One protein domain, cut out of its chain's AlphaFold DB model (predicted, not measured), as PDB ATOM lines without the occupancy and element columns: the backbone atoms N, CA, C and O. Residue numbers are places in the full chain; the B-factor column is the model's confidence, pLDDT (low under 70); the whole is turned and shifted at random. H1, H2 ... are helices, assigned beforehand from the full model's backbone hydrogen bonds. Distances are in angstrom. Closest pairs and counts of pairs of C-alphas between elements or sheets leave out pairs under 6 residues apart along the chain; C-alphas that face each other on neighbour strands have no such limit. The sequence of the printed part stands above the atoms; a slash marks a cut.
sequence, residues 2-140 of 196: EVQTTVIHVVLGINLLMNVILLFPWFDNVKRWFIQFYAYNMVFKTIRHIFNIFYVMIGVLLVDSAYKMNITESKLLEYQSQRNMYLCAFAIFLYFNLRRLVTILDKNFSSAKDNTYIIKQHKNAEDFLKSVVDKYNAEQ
ATOM      1  N   GLU A   2     112.792 140.468 158.672       60.44
ATOM      2  CA  GLU A   2     114.042 140.648 157.903       60.44
ATOM      3  C   GLU A   2     114.200 139.681 156.718       60.44
ATOM      4  O   GLU A   2     114.513 140.109 155.611       60.44
ATOM      5  N   VAL A   3     113.879 138.396 156.902       62.06
ATOM      6  CA  VAL A   3     113.958 137.390 155.825       62.06
ATOM      7  C   VAL A   3     113.020 137.722 154.655       62.06
ATOM      8  O   VAL A   3     113.410 137.609 153.496       62.06
ATOM      9  N   GLN A   4     111.802 138.197 154.941       69.75
ATOM     10  CA  GLN A   4     110.834 138.596 153.910       69.75
ATOM     11  C   GLN A   4     111.330 139.814 153.130       69.75
ATOM     12  O   GLN A   4     111.249 139.837 151.902       69.75
ATOM     13  N   THR A   5     111.906 140.801 153.821       72.69
ATOM     14  CA  THR A   5     112.499 141.963 153.157       72.69
ATOM     15  C   THR A   5     113.696 141.571 152.296       72.69
ATOM     16  O   THR A   5     113.773 142.035 151.164       72.69
ATOM     17  N   THR A   6     114.579 140.677 152.744       81.00
ATOM     18  CA  THR A   6     115.735 140.230 151.947       81.00
ATOM     19  C   THR A   6     115.300 139.553 150.648       81.00
ATOM     20  O   THR A   6     115.821 139.876 149.583       81.00
ATOM     21  N   VAL A   7     114.283 138.685 150.701       77.69
ATOM     22  CA  VAL A   7     113.716 138.048 149.500       77.69
ATOM     23  C   VAL A   7     113.149 139.093 148.535       77.69
ATOM     24  O   VAL A   7     113.433 139.037 147.339       77.69
ATOM     25  N   ILE A   8     112.409 140.084 149.043       79.75
ATOM     26  CA  ILE A   8     111.869 141.180 148.225       79.75
ATOM     27  C   ILE A   8     112.999 141.971 147.550       79.75
ATOM     28  O   ILE A   8     112.896 142.257 146.360       79.75
ATOM     29  N   HIS A   9     114.096 142.263 148.257       83.94
ATOM     30  CA  HIS A   9     115.249 142.977 147.695       83.94
ATOM     31  C   HIS A   9     115.959 142.175 146.599       83.94
ATOM     32  O   HIS A   9     116.315 142.745 145.570       83.94
ATOM     33  N   VAL A  10     116.129 140.861 146.774       84.94
ATOM     34  CA  VAL A  10     116.731 139.994 145.746       84.94
ATOM     35  C   VAL A  10     115.861 139.966 144.490       84.94
ATOM     36  O   VAL A  10     116.362 140.179 143.385       84.94
ATOM     37  N   VAL A  11     114.549 139.766 144.649       83.25
ATOM     38  CA  VAL A  11     113.601 139.792 143.526       83.25
ATOM     39  C   VAL A  11     113.631 141.159 142.838       83.25
ATOM     40  O   VAL A  11     113.705 141.222 141.612       83.25
ATOM     41  N   LEU A  12     113.644 142.250 143.601       87.38
ATOM     42  CA  LEU A  12     113.767 143.610 143.080       87.38
ATOM     43  C   LEU A  12     115.051 143.815 142.276       87.38
ATOM     44  O   LEU A  12     114.982 144.303 141.151       87.38
ATOM     45  N   GLY A  13     116.199 143.410 142.818       88.62
ATOM     46  CA  GLY A  13     117.498 143.547 142.163       88.62
ATOM     47  C   GLY A  13     117.554 142.802 140.832       88.62
ATOM     48  O   GLY A  13     117.969 143.373 139.823       88.62
ATOM     49  N   ILE A  14     117.050 141.565 140.797       87.38
ATOM     50  CA  ILE A  14     116.963 140.771 139.563       87.38
ATOM     51  C   ILE A  14     116.053 141.459 138.540       87.38
ATOM     52  O   ILE A  14     116.430 141.594 137.377       87.38
ATOM     53  N   ASN A  15     114.867 141.924 138.950       87.31
ATOM     54  CA  ASN A  15     113.952 142.596 138.026       87.31
ATOM     55  C   ASN A  15     114.522 143.910 137.506       87.31
ATOM     56  O   ASN A  15     114.369 144.204 136.325       87.31
ATOM     57  N   LEU A  16     115.169 144.699 138.359       91.12
ATOM     58  CA  LEU A  16     115.768 145.968 137.967       91.12
ATOM     59  C   LEU A  16     116.880 145.731 136.944       91.12
ATOM     60  O   LEU A  16     116.856 146.330 135.873       91.12
ATOM     61  N   LEU A  17     117.785 144.791 137.223       90.25
ATOM     62  CA  LEU A  17     118.858 144.415 136.306       90.25
ATOM     63  C   LEU A  17     118.303 143.923 134.962       90.25
ATOM     64  O   LEU A  17     118.760 144.368 133.911       90.25
ATOM     65  N   MET A  18     117.269 143.078 134.977       88.50
ATOM     66  CA  MET A  18     116.614 142.612 133.751       88.50
ATOM     67  C   MET A  18     115.954 143.755 132.974       88.50
ATOM     68  O   MET A  18     116.126 143.838 131.761       88.50
ATOM     69  N   ASN A  19     115.243 144.666 133.644       89.06
ATOM     70  CA  ASN A  19     114.653 145.838 132.990       89.06
ATOM     71  C   ASN A  19     115.734 146.705 132.329       89.06
ATOM     72  O   ASN A  19     115.565 147.106 131.180       89.06
ATOM     73  N   VAL A  20     116.858 146.945 133.013       89.88
ATOM     74  CA  VAL A  20     117.986 147.715 132.469       89.88
ATOM     75  C   VAL A  20     118.566 147.027 131.232       89.88
ATOM     76  O   VAL A  20     118.642 147.649 130.175       89.88
ATOM     77  N   ILE A  21     118.901 145.734 131.307       88.75
ATOM     78  CA  ILE A  21     119.459 144.988 130.164       88.75
ATOM     79  C   ILE A  21     118.501 145.001 128.964       88.75
ATOM     80  O   ILE A  21     118.929 145.192 127.825       88.75
ATOM     81  N   LEU A  22     117.199 144.820 129.203       88.12
ATOM     82  CA  LEU A  22     116.198 144.773 128.138       88.12
ATOM     83  C   LEU A  22     115.916 146.151 127.516       88.12
ATOM     84  O   LEU A  22     115.629 146.224 126.318       88.12
ATOM     85  N   LEU A  23     116.034 147.235 128.285       88.69
ATOM     86  CA  LEU A  23     115.897 148.606 127.786       88.69
ATOM     87  C   LEU A  23     117.115 149.056 126.973       88.69
ATOM     88  O   LEU A  23     116.959 149.761 125.979       88.69
ATOM     89  N   PHE A  24     118.322 148.631 127.351       89.56
ATOM     90  CA  PHE A  24     119.551 149.118 126.726       89.56
ATOM     91  C   PHE A  24     119.668 148.715 125.249       89.56
ATOM     92  O   PHE A  24     119.581 147.528 124.942       89.56
ATOM     93  N   PRO A  25     119.917 149.642 124.310       84.00
ATOM     94  CA  PRO A  25     119.870 149.363 122.870       84.00
ATOM     95  C   PRO A  25     120.991 148.443 122.359       84.00
ATOM     96  O   PRO A  25     120.902 147.940 121.250       84.00
ATOM     97  N   TRP A  26     122.044 148.203 123.140       85.62
ATOM     98  CA  TRP A  26     123.244 147.504 122.662       85.62
ATOM     99  C   TRP A  26     123.210 145.980 122.817       85.62
ATOM    100  O   TRP A  26     124.042 145.283 122.244       85.62
ATOM    101  N   PHE A  27     122.249 145.434 123.563       86.56
ATOM    102  CA  PHE A  27     122.233 144.012 123.929       86.56
ATOM    103  C   PHE A  27     121.272 143.162 123.092       86.56
ATOM    104  O   PHE A  27     120.666 142.225 123.607       86.56
ATOM    105  N   ASP A  28     121.114 143.445 121.801       84.50
ATOM    106  CA  ASP A  28     120.101 142.782 120.967       84.50
ATOM    107  C   ASP A  28     120.233 141.256 120.909       84.50
ATOM    108  O   ASP A  28     119.224 140.552 120.963       84.50
ATOM    109  N   ASN A  29     121.456 140.721 120.878       86.69
ATOM    110  CA  ASN A  29     121.678 139.271 120.907       86.69
ATOM    111  C   ASN A  29     121.201 138.649 122.227       86.69
ATOM    112  O   ASN A  29     120.519 137.624 122.220       86.69
ATOM    113  N   VAL A  30     121.501 139.303 123.353       86.81
ATOM    114  CA  VAL A  30     121.075 138.859 124.688       86.81
ATOM    115  C   VAL A  30     119.558 138.957 124.820       86.81
ATOM    116  O   VAL A  30     118.932 138.022 125.308       86.81
ATOM    117  N   LYS A  31     118.944 140.039 124.323       90.12
ATOM    118  CA  LYS A  31     117.483 140.210 124.313       90.12
ATOM    119  C   LYS A  31     116.791 139.125 123.497       90.12
ATOM    120  O   LYS A  31     115.815 138.550 123.967       90.12
ATOM    121  N   ARG A  32     117.292 138.827 122.293       87.31
ATOM    122  CA  ARG A  32     116.735 137.772 121.431       87.31
ATOM    123  C   ARG A  32     116.831 136.408 122.095       87.31
ATOM    124  O   ARG A  32     115.828 135.704 122.144       87.31
ATOM    125  N   TRP A  33     118.002 136.070 122.634       88.56
ATOM    126  CA  TRP A  33     118.199 134.830 123.380       88.56
ATOM    127  C   TRP A  33     117.252 134.750 124.581       88.56
ATOM    128  O   TRP A  33     116.538 133.762 124.740       88.56
ATOM    129  N   PHE A  34     117.170 135.822 125.373       87.81
ATOM    130  CA  PHE A  34     116.295 135.894 126.537       87.81
ATOM    131  C   PHE A  34     114.827 135.710 126.155       87.81
ATOM    132  O   PHE A  34     114.137 134.937 126.802       87.81
ATOM    133  N   ILE A  35     114.337 136.366 125.104       87.44
ATOM    134  CA  ILE A  35     112.932 136.258 124.683       87.44
ATOM    135  C   ILE A  35     112.628 134.877 124.123       87.44
ATOM    136  O   ILE A  35     111.603 134.301 124.474       87.44
ATOM    137  N   GLN A  36     113.521 134.312 123.309       85.19
ATOM    138  CA  GLN A  36     113.371 132.938 122.831       85.19
ATOM    139  C   GLN A  36     113.268 131.963 124.003       85.19
ATOM    140  O   GLN A  36     112.389 131.106 124.036       85.19
ATOM    141  N   PHE A  37     114.123 132.139 125.004       84.75
ATOM    142  CA  PHE A  37     114.127 131.295 126.184       84.75
ATOM    143  C   PHE A  37     112.909 131.536 127.091       84.75
ATOM    144  O   PHE A  37     112.283 130.586 127.550       84.75
ATOM    145  N   TYR A  38     112.518 132.791 127.306       82.81
ATOM    146  CA  TYR A  38     111.422 133.187 128.190       82.81
ATOM    147  C   TYR A  38     110.037 132.867 127.610       82.81
ATOM    148  O   TYR A  38     109.140 132.465 128.351       82.81
ATOM    149  N   ALA A  39     109.843 133.047 126.300       77.56
ATOM    150  CA  ALA A  39     108.546 132.879 125.647       77.56
ATOM    151  C   ALA A  39     108.275 131.435 125.196       77.56
ATOM    152  O   ALA A  39     107.129 130.991 125.276       77.56
ATOM    153  N   TYR A  40     109.301 130.691 124.759       77.69
ATOM    154  CA  TYR A  40     109.110 129.388 124.104       77.69
ATOM    155  C   TYR A  40     109.492 128.182 124.972       77.69
ATOM    156  O   TYR A  40     109.131 127.055 124.635       77.69
ATOM    157  N   ASN A  41     110.181 128.374 126.104       84.94
ATOM    158  CA  ASN A  41     110.564 127.259 126.969       84.94
ATOM    159  C   ASN A  41     109.450 126.896 127.972       84.94
ATOM    160  O   ASN A  41     109.011 127.716 128.783       84.94
ATOM    161  N   MET A  42     109.037 125.626 127.970       79.38
ATOM    162  CA  MET A  42     108.019 125.083 128.875       79.38
ATOM    163  C   MET A  42     108.410 125.217 130.354       79.38
ATOM    164  O   MET A  42     107.562 125.532 131.188       79.38
ATOM    165  N   VAL A  43     109.698 125.065 130.679       81.56
ATOM    166  CA  VAL A  43     110.220 125.228 132.048       81.56
ATOM    167  C   VAL A  43     110.006 126.661 132.541       81.56
ATOM    168  O   VAL A  43     109.589 126.884 133.679       81.56
ATOM    169  N   PHE A  44     110.205 127.648 131.663       81.62
ATOM    170  CA  PHE A  44     110.001 129.055 131.999       81.62
ATOM    171  C   PHE A  44     108.537 129.414 132.202       81.62
ATOM    172  O   PHE A  44     108.230 130.285 133.016       81.62
ATOM    173  N   LYS A  45     107.617 128.709 131.540       82.12
ATOM    174  CA  LYS A  45     106.186 128.855 131.808       82.12
ATOM    175  C   LYS A  45     105.872 128.514 133.268       82.12
ATOM    176  O   LYS A  45     105.191 129.297 133.927       82.12
ATOM    177  N   THR A  46     106.420 127.413 133.785       84.69
ATOM    178  CA  THR A  46     106.275 127.003 135.194       84.69
ATOM    179  C   THR A  46     106.940 127.998 136.141       84.69
ATOM    180  O   THR A  46     106.302 128.468 137.081       84.69
ATOM    181  N   ILE A  47     108.183 128.399 135.855       84.69
ATOM    182  CA  ILE A  47     108.905 129.411 136.645       84.69
ATOM    183  C   ILE A  47     108.113 130.726 136.703       84.69
ATOM    184  O   ILE A  47     107.966 131.321 137.767       84.69
ATOM    185  N   ARG A  48     107.516 131.163 135.589       84.25
ATOM    186  CA  ARG A  48     106.667 132.359 135.539       84.25
ATOM    187  C   ARG A  48     105.425 132.229 136.420       84.25
ATOM    188  O   ARG A  48     105.048 133.208 137.056       84.25
ATOM    189  N   HIS A  49     104.794 131.055 136.481       86.62
ATOM    190  CA  HIS A  49     103.680 130.826 137.410       86.62
ATOM    191  C   HIS A  49     104.130 130.964 138.869       86.62
ATOM    192  O   HIS A  49     103.449 131.634 139.641       86.62
ATOM    193  N   ILE A  50     105.304 130.431 139.216       86.88
ATOM    194  CA  ILE A  50     105.899 130.588 140.551       86.88
ATOM    195  C   ILE A  50     106.162 132.071 140.861       86.88
ATOM    196  O   ILE A  50     105.747 132.567 141.907       86.88
ATOM    197  N   PHE A  51     106.768 132.822 139.936       84.88
ATOM    198  CA  PHE A  51     106.971 134.265 140.108       84.88
ATOM    199  C   PHE A  51     105.657 135.039 140.249       84.88
ATOM    200  O   PHE A  51     105.574 135.939 141.079       84.88
ATOM    201  N   ASN A  52     104.612 134.684 139.499       88.00
ATOM    202  CA  ASN A  52     103.302 135.320 139.642       88.00
ATOM    203  C   ASN A  52     102.722 135.117 141.050       88.00
ATOM    204  O   ASN A  52     102.164 136.060 141.602       88.00
ATOM    205  N   ILE A  53     102.891 133.933 141.648       88.94
ATOM    206  CA  ILE A  53     102.477 133.675 143.036       88.94
ATOM    207  C   ILE A  53     103.249 134.586 144.000       88.94
ATOM    208  O   ILE A  53     102.637 135.209 144.866       88.94
ATOM    209  N   PHE A  54     104.565 134.741 143.816       86.50
ATOM    210  CA  PHE A  54     105.353 135.686 144.615       86.50
ATOM    211  C   PHE A  54     104.852 137.128 144.479       86.50
ATOM    212  O   PHE A  54     104.761 137.833 145.480       86.50
ATOM    213  N   TYR A  55     104.464 137.567 143.281       89.00
ATOM    214  CA  TYR A  55     103.902 138.908 143.093       89.00
ATOM    215  C   TYR A  55     102.513 139.086 143.704       89.00
ATOM    216  O   TYR A  55     102.223 140.162 144.219       89.00
ATOM    217  N   VAL A  56     101.677 138.044 143.714       90.81
ATOM    218  CA  VAL A  56     100.409 138.061 144.459       90.81
ATOM    219  C   VAL A  56     100.683 138.201 145.956       90.81
ATOM    220  O   VAL A  56     100.065 139.035 146.609       90.81
ATOM    221  N   MET A  57     101.662 137.464 146.491       89.25
ATOM    222  CA  MET A  57     102.083 137.592 147.889       89.25
ATOM    223  C   MET A  57     102.603 139.004 148.205       89.25
ATOM    224  O   MET A  57     102.230 139.575 149.225       89.25
ATOM    225  N   ILE A  58     103.409 139.600 147.320       88.38
ATOM    226  CA  ILE A  58     103.856 140.997 147.446       88.38
ATOM    227  C   ILE A  58     102.656 141.958 147.427       88.38
ATOM    228  O   ILE A  58     102.638 142.920 148.189       88.38
ATOM    229  N   GLY A  59     101.630 141.686 146.616       90.81
ATOM    230  CA  GLY A  59     100.377 142.443 146.617       90.81
ATOM    231  C   GLY A  59      99.617 142.350 147.940       90.81
ATOM    232  O   GLY A  59      99.150 143.365 148.447       90.81
ATOM    233  N   VAL A  60      99.553 141.165 148.549       91.94
ATOM    234  CA  VAL A  60      98.961 140.996 149.887       91.94
ATOM    235  C   VAL A  60      99.758 141.777 150.938       91.94
ATOM    236  O   VAL A  60      99.167 142.495 151.739       91.94
ATOM    237  N   LEU A  61     101.095 141.709 150.901       89.31
ATOM    238  CA  LEU A  61     101.966 142.468 151.810       89.31
ATOM    239  C   LEU A  61     101.847 143.984 151.619       89.31
ATOM    240  O   LEU A  61     101.963 144.731 152.591       89.31
ATOM    241  N   LEU A  62     101.602 144.443 150.389       91.81
ATOM    242  CA  LEU A  62     101.339 145.848 150.095       91.81
ATOM    243  C   LEU A  62     100.070 146.325 150.806       91.81
ATOM    244  O   LEU A  62     100.096 147.364 151.462       91.81
ATOM    245  N   VAL A  63      98.983 145.553 150.705       92.88
ATOM    246  CA  VAL A  63      97.703 145.871 151.357       92.88
ATOM    247  C   VAL A  63      97.833 145.810 152.880       92.88
ATOM    248  O   VAL A  63      97.390 146.734 153.556       92.88
ATOM    249  N   ASP A  64      98.496 144.785 153.422       89.94
ATOM    250  CA  ASP A  64      98.767 144.663 154.863       89.94
ATOM    251  C   ASP A  64      99.592 145.849 155.391       89.94
ATOM    252  O   ASP A  64      99.273 146.425 156.430       89.94
ATOM    253  N   SER A  65     100.614 146.277 154.643       89.75
ATOM    254  CA  SER A  65     101.445 147.429 155.012       89.75
ATOM    255  C   SER A  65     100.659 148.744 154.965       89.75
ATOM    256  O   SER A  65     100.799 149.569 155.865       89.75
ATOM    257  N   ALA A  66      99.802 148.929 153.955       90.31
ATOM    258  CA  ALA A  66      98.936 150.103 153.847       90.31
ATOM    259  C   ALA A  66      97.893 150.154 154.976       90.31
ATOM    260  O   ALA A  66      97.645 151.211 155.550       90.31
ATOM    261  N   TYR A  67      97.321 149.004 155.339       91.50
ATOM    262  CA  TYR A  67      96.385 148.886 156.455       91.50
ATOM    263  C   TYR A  67      97.056 149.215 157.798       91.50
ATOM    264  O   TYR A  67      96.540 150.027 158.564       91.50
ATOM    265  N   LYS A  68      98.244 148.651 158.058       88.31
ATOM    266  CA  LYS A  68      99.018 148.918 159.283       88.31
ATOM    267  C   LYS A  68      99.425 150.379 159.422       88.31
ATOM    268  O   LYS A  68      99.436 150.884 160.541       88.31
ATOM    269  N   MET A  69      99.704 151.067 158.317       85.88
ATOM    270  CA  MET A  69     100.034 152.493 158.335       85.88
ATOM    271  C   MET A  69      98.887 153.356 158.890       85.88
ATOM    272  O   MET A  69      99.151 154.334 159.573       85.88
ATOM    273  N   ASN A  70      97.628 152.967 158.664       83.94
ATOM    274  CA  ASN A  70      96.461 153.742 159.104       83.94
ATOM    275  C   ASN A  70      96.036 153.484 160.560       83.94
ATOM    276  O   ASN A  70      95.283 154.275 161.116       83.94
ATOM    277  N   ILE A  71      96.455 152.364 161.155       88.19
ATOM    278  CA  ILE A  71      95.969 151.913 162.474       88.19
ATOM    279  C   ILE A  71      97.052 152.010 163.548       88.19
ATOM    280  O   ILE A  71      96.752 152.004 164.740       88.19
ATOM    281  N   THR A  72      98.321 152.083 163.156       84.81
ATOM    282  CA  THR A  72      99.411 152.023 164.125       84.81
ATOM    283  C   THR A  72      99.694 153.387 164.744       84.81
ATOM    284  O   THR A  72     100.077 154.317 164.050       84.81
ATOM    285  N   GLU A  73      99.601 153.480 166.071       80.12
ATOM    286  CA  GLU A  73      99.931 154.701 166.827       80.12
ATOM    287  C   GLU A  73     101.444 154.873 167.070       80.12
ATOM    288  O   GLU A  73     101.933 155.963 167.372       80.12
ATOM    289  N   SER A  74     102.222 153.792 166.937       88.44
ATOM    290  CA  SER A  74     103.675 153.827 167.114       88.44
ATOM    291  C   SER A  74     104.388 154.306 165.850       88.44
ATOM    292  O   SER A  74     104.425 153.595 164.842       88.44
ATOM    293  N   LYS A  75     105.077 155.451 165.948       85.62
ATOM    294  CA  LYS A  75     105.890 156.020 164.856       85.62
ATOM    295  C   LYS A  75     106.896 155.027 164.265       85.62
ATOM    296  O   LYS A  75     107.127 155.020 163.063       85.62
ATOM    297  N   LEU A  76     107.503 154.164 165.087       85.00
ATOM    298  CA  LEU A  76     108.489 153.184 164.609       85.00
ATOM    299  C   LEU A  76     107.856 152.167 163.643       85.00
ATOM    300  O   LEU A  76     108.427 151.857 162.596       85.00
ATOM    301  N   LEU A  77     106.682 151.643 163.996       82.88
ATOM    302  CA  LEU A  77     105.955 150.677 163.173       82.88
ATOM    303  C   LEU A  77     105.332 151.332 161.935       82.88
ATOM    304  O   LEU A  77     105.259 150.691 160.886       82.88
ATOM    305  N   GLU A  78     104.937 152.600 162.038       86.31
ATOM    306  CA  GLU A  78     104.499 153.406 160.898       86.31
ATOM    307  C   GLU A  78     105.619 153.517 159.850       86.31
ATOM    308  O   GLU A  78     105.415 153.128 158.699       86.31
ATOM    309  N   TYR A  79     106.841 153.900 160.251       87.19
ATOM    310  CA  TYR A  79     107.996 153.959 159.341       87.19
ATOM    311  C   TYR A  79     108.319 152.607 158.693       87.19
ATOM    312  O   TYR A  79     108.629 152.535 157.500       87.19
ATOM    313  N   GLN A  80     108.250 151.512 159.456       85.81
ATOM    314  CA  GLN A  80     108.483 150.170 158.917       85.81
ATOM    315  C   GLN A  80     107.414 149.770 157.893       85.81
ATOM    316  O   GLN A  80     107.748 149.220 156.838       85.81
ATOM    317  N   SER A  81     106.147 150.072 158.180       88.44
ATOM    318  CA  SER A  81     105.016 149.789 157.292       88.44
ATOM    319  C   SER A  81     105.094 150.629 156.018       88.44
ATOM    320  O   SER A  81     104.970 150.090 154.919       88.44
ATOM    321  N   GLN A  82     105.430 151.915 156.136       89.31
ATOM    322  CA  GLN A  82     105.634 152.814 155.003       89.31
ATOM    323  C   GLN A  82     106.774 152.331 154.088       89.31
ATOM    324  O   GLN A  82     106.606 152.247 152.870       89.31
ATOM    325  N   ARG A  83     107.923 151.933 154.657       87.75
ATOM    326  CA  ARG A  83     109.046 151.360 153.891       87.75
ATOM    327  C   ARG A  83     108.631 150.100 153.128       87.75
ATOM    328  O   ARG A  83     108.947 149.964 151.946       87.75
ATOM    329  N   ASN A  84     107.932 149.180 153.791       87.81
ATOM    330  CA  ASN A  84     107.478 147.936 153.171       87.81
ATOM    331  C   ASN A  84     106.447 148.202 152.065       87.81
ATOM    332  O   ASN A  84     106.514 147.566 151.013       87.81
ATOM    333  N   MET A  85     105.556 149.178 152.261       90.00
ATOM    334  CA  MET A  85     104.592 149.614 151.254       90.00
ATOM    335  C   MET A  85     105.301 150.111 149.987       90.00
ATOM    336  O   MET A  85     105.003 149.627 148.895       90.00
ATOM    337  N   TYR A  86     106.289 151.005 150.115       91.25
ATOM    338  CA  TYR A  86     107.050 151.498 148.961       91.25
ATOM    339  C   TYR A  86     107.804 150.386 148.233       91.25
ATOM    340  O   TYR A  86     107.751 150.314 147.005       91.25
ATOM    341  N   LEU A  87     108.466 149.488 148.970       89.12
ATOM    342  CA  LEU A  87     109.181 148.356 148.376       89.12
ATOM    343  C   LEU A  87     108.236 147.430 147.600       89.12
ATOM    344  O   LEU A  87     108.541 147.048 146.470       89.12
ATOM    345  N   CYS A  88     107.076 147.099 148.171       90.38
ATOM    346  CA  CYS A  88     106.099 146.234 147.513       90.38
ATOM    347  C   CYS A  88     105.481 146.910 146.278       90.38
ATOM    348  O   CYS A  88     105.385 146.284 145.220       90.38
ATOM    349  N   ALA A  89     105.122 148.194 146.377       91.00
ATOM    350  CA  ALA A  89     104.575 148.963 145.260       91.00
ATOM    351  C   ALA A  89     105.580 149.061 144.104       91.00
ATOM    352  O   ALA A  89     105.231 148.835 142.944       91.00
ATOM    353  N   PHE A  90     106.848 149.331 144.422       91.62
ATOM    354  CA  PHE A  90     107.910 149.414 143.429       91.62
ATOM    355  C   PHE A  90     108.212 148.057 142.776       91.62
ATOM    356  O   PHE A  90     108.387 147.987 141.559       91.62
ATOM    357  N   ALA A  91     108.195 146.961 143.540       90.31
ATOM    358  CA  ALA A  91     108.359 145.611 142.996       90.31
ATOM    359  C   ALA A  91     107.239 145.246 142.006       90.31
ATOM    360  O   ALA A  91     107.515 144.735 140.918       90.31
ATOM    361  N   ILE A  92     105.982 145.555 142.344       90.69
ATOM    362  CA  ILE A  92     104.836 145.349 141.445       90.69
ATOM    363  C   ILE A  92     104.971 146.215 140.188       90.69
ATOM    364  O   ILE A  92     104.772 145.728 139.074       90.69
ATOM    365  N   PHE A  93     105.357 147.484 140.337       91.75
ATOM    366  CA  PHE A  93     105.600 148.369 139.200       91.75
ATOM    367  C   PHE A  93     106.679 147.811 138.258       91.75
ATOM    368  O   PHE A  93     106.474 147.756 137.043       91.75
ATOM    369  N   LEU A  94     107.808 147.342 138.790       91.06
ATOM    370  CA  LEU A  94     108.879 146.746 137.986       91.06
ATOM    371  C   LEU A  94     108.446 145.462 137.280       91.06
ATOM    372  O   LEU A  94     108.841 145.243 136.134       91.06
ATOM    373  N   TYR A  95     107.600 144.648 137.911       89.81
ATOM    374  CA  TYR A  95     107.005 143.479 137.269       89.81
ATOM    375  C   TYR A  95     106.149 143.850 136.058       89.81
ATOM    376  O   TYR A  95     106.299 143.258 134.986       89.81
ATOM    377  N   PHE A  96     105.273 144.849 136.203       90.88
ATOM    378  CA  PHE A  96     104.448 145.326 135.096       90.88
ATOM    379  C   PHE A  96     105.299 145.867 133.945       90.88
ATOM    380  O   PHE A  96     105.038 145.527 132.787       90.88
ATOM    381  N   ASN A  97     106.336 146.650 134.254       91.69
ATOM    382  CA  ASN A  97     107.273 147.147 133.249       91.69
ATOM    383  C   ASN A  97     107.996 146.006 132.536       91.69
ATOM    384  O   ASN A  97     107.979 145.963 131.306       91.69
ATOM    385  N   LEU A  98     108.534 145.040 133.284       90.25
ATOM    386  CA  LEU A  98     109.238 143.897 132.711       90.25
ATOM    387  C   LEU A  98     108.326 143.106 131.769       90.25
ATOM    388  O   LEU A  98     108.683 142.840 130.622       90.25
ATOM    389  N   ARG A  99     107.113 142.769 132.225       89.00
ATOM    390  CA  ARG A  99     106.134 142.022 131.425       89.00
ATOM    391  C   ARG A  99     105.772 142.766 130.141       89.00
ATOM    392  O   ARG A  99     105.697 142.154 129.069       89.00
ATOM    393  N   ARG A 100     105.545 144.078 130.234       90.69
ATOM    394  CA  ARG A 100     105.234 144.921 129.077       90.69
ATOM    395  C   ARG A 100     106.413 144.982 128.105       90.69
ATOM    396  O   ARG A 100     106.199 144.794 126.911       90.69
ATOM    397  N   LEU A 101     107.632 145.182 128.601       90.94
ATOM    398  CA  LEU A 101     108.848 145.244 127.787       90.94
ATOM    399  C   LEU A 101     109.092 143.946 127.026       90.94
ATOM    400  O   LEU A 101     109.289 143.988 125.816       90.94
ATOM    401  N   VAL A 102     109.008 142.797 127.699       89.56
ATOM    402  CA  VAL A 102     109.173 141.490 127.048       89.56
ATOM    403  C   VAL A 102     108.151 141.304 125.927       89.56
ATOM    404  O   VAL A 102     108.514 140.890 124.831       89.56
ATOM    405  N   THR A 103     106.891 141.678 126.165       89.50
ATOM    406  CA  THR A 103     105.826 141.578 125.153       89.50
ATOM    407  C   THR A 103     106.092 142.482 123.945       89.50
ATOM    408  O   THR A 103     105.875 142.076 122.805       89.50
ATOM    409  N   ILE A 104     106.548 143.718 124.176       90.69
ATOM    410  CA  ILE A 104     106.877 144.662 123.099       90.69
ATOM    411  C   ILE A 104     108.071 144.152 122.289       90.69
ATOM    412  O   ILE A 104     108.027 144.163 121.061       90.69
ATOM    413  N   LEU A 105     109.123 143.681 122.959       90.56
ATOM    414  CA  LEU A 105     110.315 143.176 122.287       90.56
ATOM    415  C   LEU A 105     110.020 141.916 121.466       90.56
ATOM    416  O   LEU A 105     110.505 141.809 120.345       90.56
ATOM    417  N   ASP A 106     109.204 140.993 121.978       89.44
ATOM    418  CA  ASP A 106     108.808 139.784 121.247       89.44
ATOM    419  C   ASP A 106     108.044 140.119 119.956       89.44
ATOM    420  O   ASP A 106     108.369 139.610 118.878       89.44
ATOM    421  N   LYS A 107     107.104 141.072 120.031       89.62
ATOM    422  CA  LYS A 107     106.416 141.605 118.847       89.62
ATOM    423  C   LYS A 107     107.394 142.254 117.872       89.62
ATOM    424  O   LYS A 107     107.367 141.928 116.693       89.62
ATOM    425  N   ASN A 108     108.290 143.116 118.354       89.75
ATOM    426  CA  ASN A 108     109.265 143.795 117.500       89.75
ATOM    427  C   ASN A 108     110.205 142.809 116.792       89.75
ATOM    428  O   ASN A 108     110.464 142.958 115.599       89.75
ATOM    429  N   PHE A 109     110.702 141.787 117.493       87.38
ATOM    430  CA  PHE A 109     111.568 140.779 116.884       87.38
ATOM    431  C   PHE A 109     110.824 139.880 115.899       87.38
ATOM    432  O   PHE A 109     111.413 139.491 114.889       87.38
ATOM    433  N   SER A 110     109.552 139.572 116.154       86.94
ATOM    434  CA  SER A 110     108.709 138.827 115.214       86.94
ATOM    435  C   SER A 110     108.438 139.651 113.953       86.94
ATOM    436  O   SER A 110     108.769 139.201 112.860       86.94
ATOM    437  N   SER A 111     108.018 140.911 114.097       87.38
ATOM    438  CA  SER A 111     107.822 141.824 112.964       87.38
ATOM    439  C   SER A 111     109.100 142.045 112.152       87.38
ATOM    440  O   SER A 111     109.053 142.133 110.926       87.38
ATOM    441  N   ALA A 112     110.267 142.113 112.802       87.31
ATOM    442  CA  ALA A 112     111.543 142.225 112.100       87.31
ATOM    443  C   ALA A 112     111.845 140.978 111.251       87.31
ATOM    444  O   ALA A 112     112.343 141.109 110.131       87.31
ATOM    445  N   LYS A 113     111.524 139.775 111.749       85.62
ATOM    446  CA  LYS A 113     111.648 138.533 110.970       85.62
ATOM    447  C   LYS A 113     110.690 138.534 109.783       85.62
ATOM    448  O   LYS A 113     111.138 138.282 108.664       85.62
ATOM    449  N   ASP A 114     109.427 138.882 110.003       87.56
ATOM    450  CA  ASP A 114     108.418 138.938 108.943       87.56
ATOM    451  C   ASP A 114     108.832 139.916 107.842       87.56
ATOM    452  O   ASP A 114     108.798 139.568 106.666       87.56
ATOM    453  N   ASN A 115     109.356 141.089 108.208       89.94
ATOM    454  CA  ASN A 115     109.859 142.057 107.237       89.94
ATOM    455  C   ASN A 115     111.024 141.492 106.406       89.94
ATOM    456  O   ASN A 115     111.043 141.613 105.184       89.94
ATOM    457  N   THR A 116     111.983 140.801 107.035       90.94
ATOM    458  CA  THR A 116     113.070 140.152 106.277       90.94
ATOM    459  C   THR A 116     112.577 139.053 105.338       90.94
ATOM    460  O   THR A 116     113.146 138.866 104.263       90.94
ATOM    461  N   TYR A 117     111.525 138.328 105.718       91.00
ATOM    462  CA  TYR A 117     110.900 137.325 104.865       91.00
ATOM    463  C   TYR A 117     110.159 137.969 103.686       91.00
ATOM    464  O   TYR A 117     110.360 137.550 102.549       91.00
ATOM    465  N   ILE A 118     109.402 139.038 103.939       90.38
ATOM    466  CA  ILE A 118     108.711 139.835 102.918       90.38
ATOM    467  C   ILE A 118     109.714 140.385 101.896       90.38
ATOM    468  O   ILE A 118     109.532 140.197 100.695       90.38
ATOM    469  N   ILE A 119     110.829 140.970 102.345       92.69
ATOM    470  CA  ILE A 119     111.891 141.467 101.454       92.69
ATOM    471  C   ILE A 119     112.452 140.340 100.575       92.69
ATOM    472  O   ILE A 119     112.645 140.528  99.374       92.69
ATOM    473  N   LYS A 120     112.693 139.150 101.143       94.31
ATOM    474  CA  LYS A 120     113.153 137.986 100.369       94.31
ATOM    475  C   LYS A 120     112.118 137.537  99.339       94.31
ATOM    476  O   LYS A 120     112.493 137.238  98.210       94.31
ATOM    477  N   GLN A 121     110.838 137.499  99.707       93.31
ATOM    478  CA  GLN A 121     109.766 137.156  98.774       93.31
ATOM    479  C   GLN A 121     109.669 138.162  97.626       93.31
ATOM    480  O   GLN A 121     109.593 137.745  96.475       93.31
ATOM    481  N   HIS A 122     109.740 139.464  97.919       93.69
ATOM    482  CA  HIS A 122     109.749 140.505  96.890       93.69
ATOM    483  C   HIS A 122     110.931 140.355  95.940       93.69
ATOM    484  O   HIS A 122     110.733 140.394  94.731       93.69
ATOM    485  N   LYS A 123     112.136 140.114  96.469       95.00
ATOM    486  CA  LYS A 123     113.322 139.901  95.637       95.00
ATOM    487  C   LYS A 123     113.169 138.681  94.724       95.00
ATOM    488  O   LYS A 123     113.427 138.773  93.533       95.00
ATOM    489  N   ASN A 124     112.674 137.564  95.256       95.31
ATOM    490  CA  ASN A 124     112.427 136.364  94.456       95.31
ATOM    491  C   ASN A 124     111.353 136.593  93.378       95.31
ATOM    492  O   ASN A 124     111.481 136.082  92.267       95.31
ATOM    493  N   ALA A 125     110.300 137.353  93.691       93.75
ATOM    494  CA  ALA A 125     109.265 137.717  92.728       93.75
ATOM    495  C   ALA A 125     109.812 138.642  91.628       93.75
ATOM    496  O   ALA A 125     109.479 138.463  90.459       93.75
ATOM    497  N   GLU A 126     110.680 139.592  91.983       94.88
ATOM    498  CA  GLU A 126     111.367 140.467  91.032       94.88
ATOM    499  C   GLU A 126     112.276 139.665  90.090       94.88
ATOM    500  O   GLU A 126     112.209 139.839  88.873       94.88
ATOM    501  N   ASP A 127     113.076 138.742  90.629       95.50
ATOM    502  CA  ASP A 127     113.953 137.872  89.840       95.50
ATOM    503  C   ASP A 127     113.145 136.942  88.919       95.50
ATOM    504  O   ASP A 127     113.485 136.756  87.746       95.50
ATOM    505  N   PHE A 128     112.020 136.408  89.406       95.75
ATOM    506  CA  PHE A 128     111.093 135.632  88.586       95.75
ATOM    507  C   PHE A 128     110.509 136.472  87.444       95.75
ATOM    508  O   PHE A 128     110.553 136.039  86.292       95.75
ATOM    509  N   LEU A 129     110.020 137.684  87.727       94.81
ATOM    510  CA  LEU A 129     109.480 138.593  86.713       94.81
ATOM    511  C   LEU A 129     110.524 138.947  85.651       94.81
ATOM    512  O   LEU A 129     110.207 138.884  84.465       94.81
ATOM    513  N   LYS A 130     111.771 139.235  86.046       95.06
ATOM    514  CA  LYS A 130     112.878 139.450  85.098       95.06
ATOM    515  C   LYS A 130     113.056 138.245  84.178       95.06
ATOM    516  O   LYS A 130     113.059 138.405  82.963       95.06
ATOM    517  N   SER A 131     113.076 137.033  84.735       95.69
ATOM    518  CA  SER A 131     113.212 135.812  83.933       95.69
ATOM    519  C   SER A 131     112.055 135.598  82.945       95.69
ATOM    520  O   SER A 131     112.262 135.075  81.851       95.69
ATOM    521  N   VAL A 132     110.833 136.004  83.310       95.50
ATOM    522  CA  VAL A 132     109.658 135.929  82.430       95.50
ATOM    523  C   VAL A 132     109.765 136.960  81.309       95.50
ATOM    524  O   VAL A 132     109.527 136.616  80.155       95.50
ATOM    525  N   VAL A 133     110.167 138.192  81.627       95.56
ATOM    526  CA  VAL A 133     110.379 139.259  80.639       95.56
ATOM    527  C   VAL A 133     111.480 138.876  79.650       95.56
ATOM    528  O   VAL A 133     111.287 139.016  78.445       95.56
ATOM    529  N   ASP A 134     112.590 138.315  80.124       95.62
ATOM    530  CA  ASP A 134     113.687 137.872  79.260       95.62
ATOM    531  C   ASP A 134     113.247 136.752  78.311       95.62
ATOM    532  O   ASP A 134     113.550 136.787  77.116       95.62
ATOM    533  N   LYS A 135     112.471 135.779  78.811       95.00
ATOM    534  CA  LYS A 135     111.883 134.724  77.972       95.00
ATOM    535  C   LYS A 135     110.906 135.290  76.947       95.00
ATOM    536  O   LYS A 135     110.974 134.902  75.785       95.00
ATOM    537  N   TYR A 136     110.040 136.213  77.361       94.81
ATOM    538  CA  TYR A 136     109.086 136.867  76.471       94.81
ATOM    539  C   TYR A 136     109.800 137.633  75.351       94.81
ATOM    540  O   TYR A 136     109.477 137.452  74.180       94.81
ATOM    541  N   ASN A 137     110.828 138.415  75.684       94.06
ATOM    542  CA  ASN A 137     111.628 139.150  74.703       94.06
ATOM    543  C   ASN A 137     112.351 138.198  73.736       94.06
ATOM    544  O   ASN A 137     112.371 138.437  72.527       94.06
ATOM    545  N   ALA A 138     112.904 137.090  74.241       93.69
ATOM    546  CA  ALA A 138     113.554 136.080  73.411       93.69
ATOM    547  C   ALA A 138     112.571 135.370  72.462       93.69
ATOM    548  O   ALA A 138     112.914 135.105  71.308       93.69
ATOM    549  N   GLU A 139     111.354 135.059  72.916       92.38
ATOM    550  CA  GLU A 139     110.307 134.505  72.051       92.38
ATOM    551  C   GLU A 139     109.797 135.523  71.032       92.38
ATOM    552  O   GLU A 139     109.607 135.174  69.868       92.38
ATOM    553  N   GLN A 140     109.643 136.788  71.424       94.12
ATOM    554  CA  GLN A 140     109.227 137.851  70.515       94.12
ATOM    555  C   GLN A 140     110.239 138.043  69.377       94.12
ATOM    556  O   GLN A 140     109.847 138.185  68.217       94.12
TER     557      GLN A 140
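What this domain is: This is residues 2 to 140 of the 196 residues of the protein "Endoplasmic reticulum transmembrane protein" of Enterocytozoon hepatopenaei (UniProt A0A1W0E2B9). One very long helix, H4, makes the long axis, and three shorter helices gather round its first half: H3 folds back along it as a helical hairpin, H1 runs beside it, and H2 crosses it near residues 102 to 109. The rest of H4, residues 110 to 140, sticks out as a bare arm, and this arm makes much of the length. The printed part has 139 residues with four named helices, H1, H2, H3 and H4 in chain order, and no named strand, and its class is all helix. It is extended, with a radius of gyration of the C-alphas of 25.5 A and spans of 98 by 26 by 24 A.

Where its parts are: H4, residues 75 to 140, measures 96.1 A from C-alpha 75 at (105.890, 156.020, 164.856) to C-alpha 140 at (109.227, 137.851, 70.515). H3, residues 42 to 71, is 44.7 A long. H1, residues 2 to 23, begins with C-alpha 2 at (114.042, 140.648, 157.903) and is 31.2 A long. H2, residues 28 to 40, is 17.6 A long.

How they stand to each other: H4 is the hub and touches the three other helices. With residues 77 to 92 alone it touches residues 55 to 69 of H3, and the closest C-alphas, those of Ser 65 and Ser 81, are 4.8 A apart. This hairpin runs opposite ways at a shallow tilt of 34 degrees, only just short of steep. H1 touches residues 84 to 102 of H4 the same way at a shallow tilt of 26 degrees, with the closest C-alphas, Asn 19 and Leu 98, 5.8 A apart. Residues 32 to 35 of H2 touch residues 102 to 109 of H4, about perpendicular at 80 degrees, with the closest C-alphas, Ile 35 and Asp 106, 6.4 A apart. H2 and H3 touch only at the corner by their link, about perpendicular at 88 degrees, with the closest C-alphas, Tyr 38 and Phe 44, 5.8 A apart. H1 and H2 are close but not clearly touching, and the closest C-alphas, Leu 22 and Lys 31, are 6.1 A apart. H1 and H3 are near each other. Helix packing is mostly aligned, but only just: 2 of 3 pairs are at a shallow tilt. In H1, H2 and H4 every O i to N i+4 pair is within hydrogen-bond range, and in H3 25 of 26 are.

The domain as a whole: The C-alphas farthest apart, those of Glu 73 and Gln 140, are 98.2 A apart. Residues 40 to 46, of which 42 to 46 belong to H3, also stand free; without the free stretches the body spans 53 by 25 by 22 A. The three links are tight, and the printed part has no cut. The mean pLDDT of the printed part is 88.0, and residues 2 to 4 are under 70.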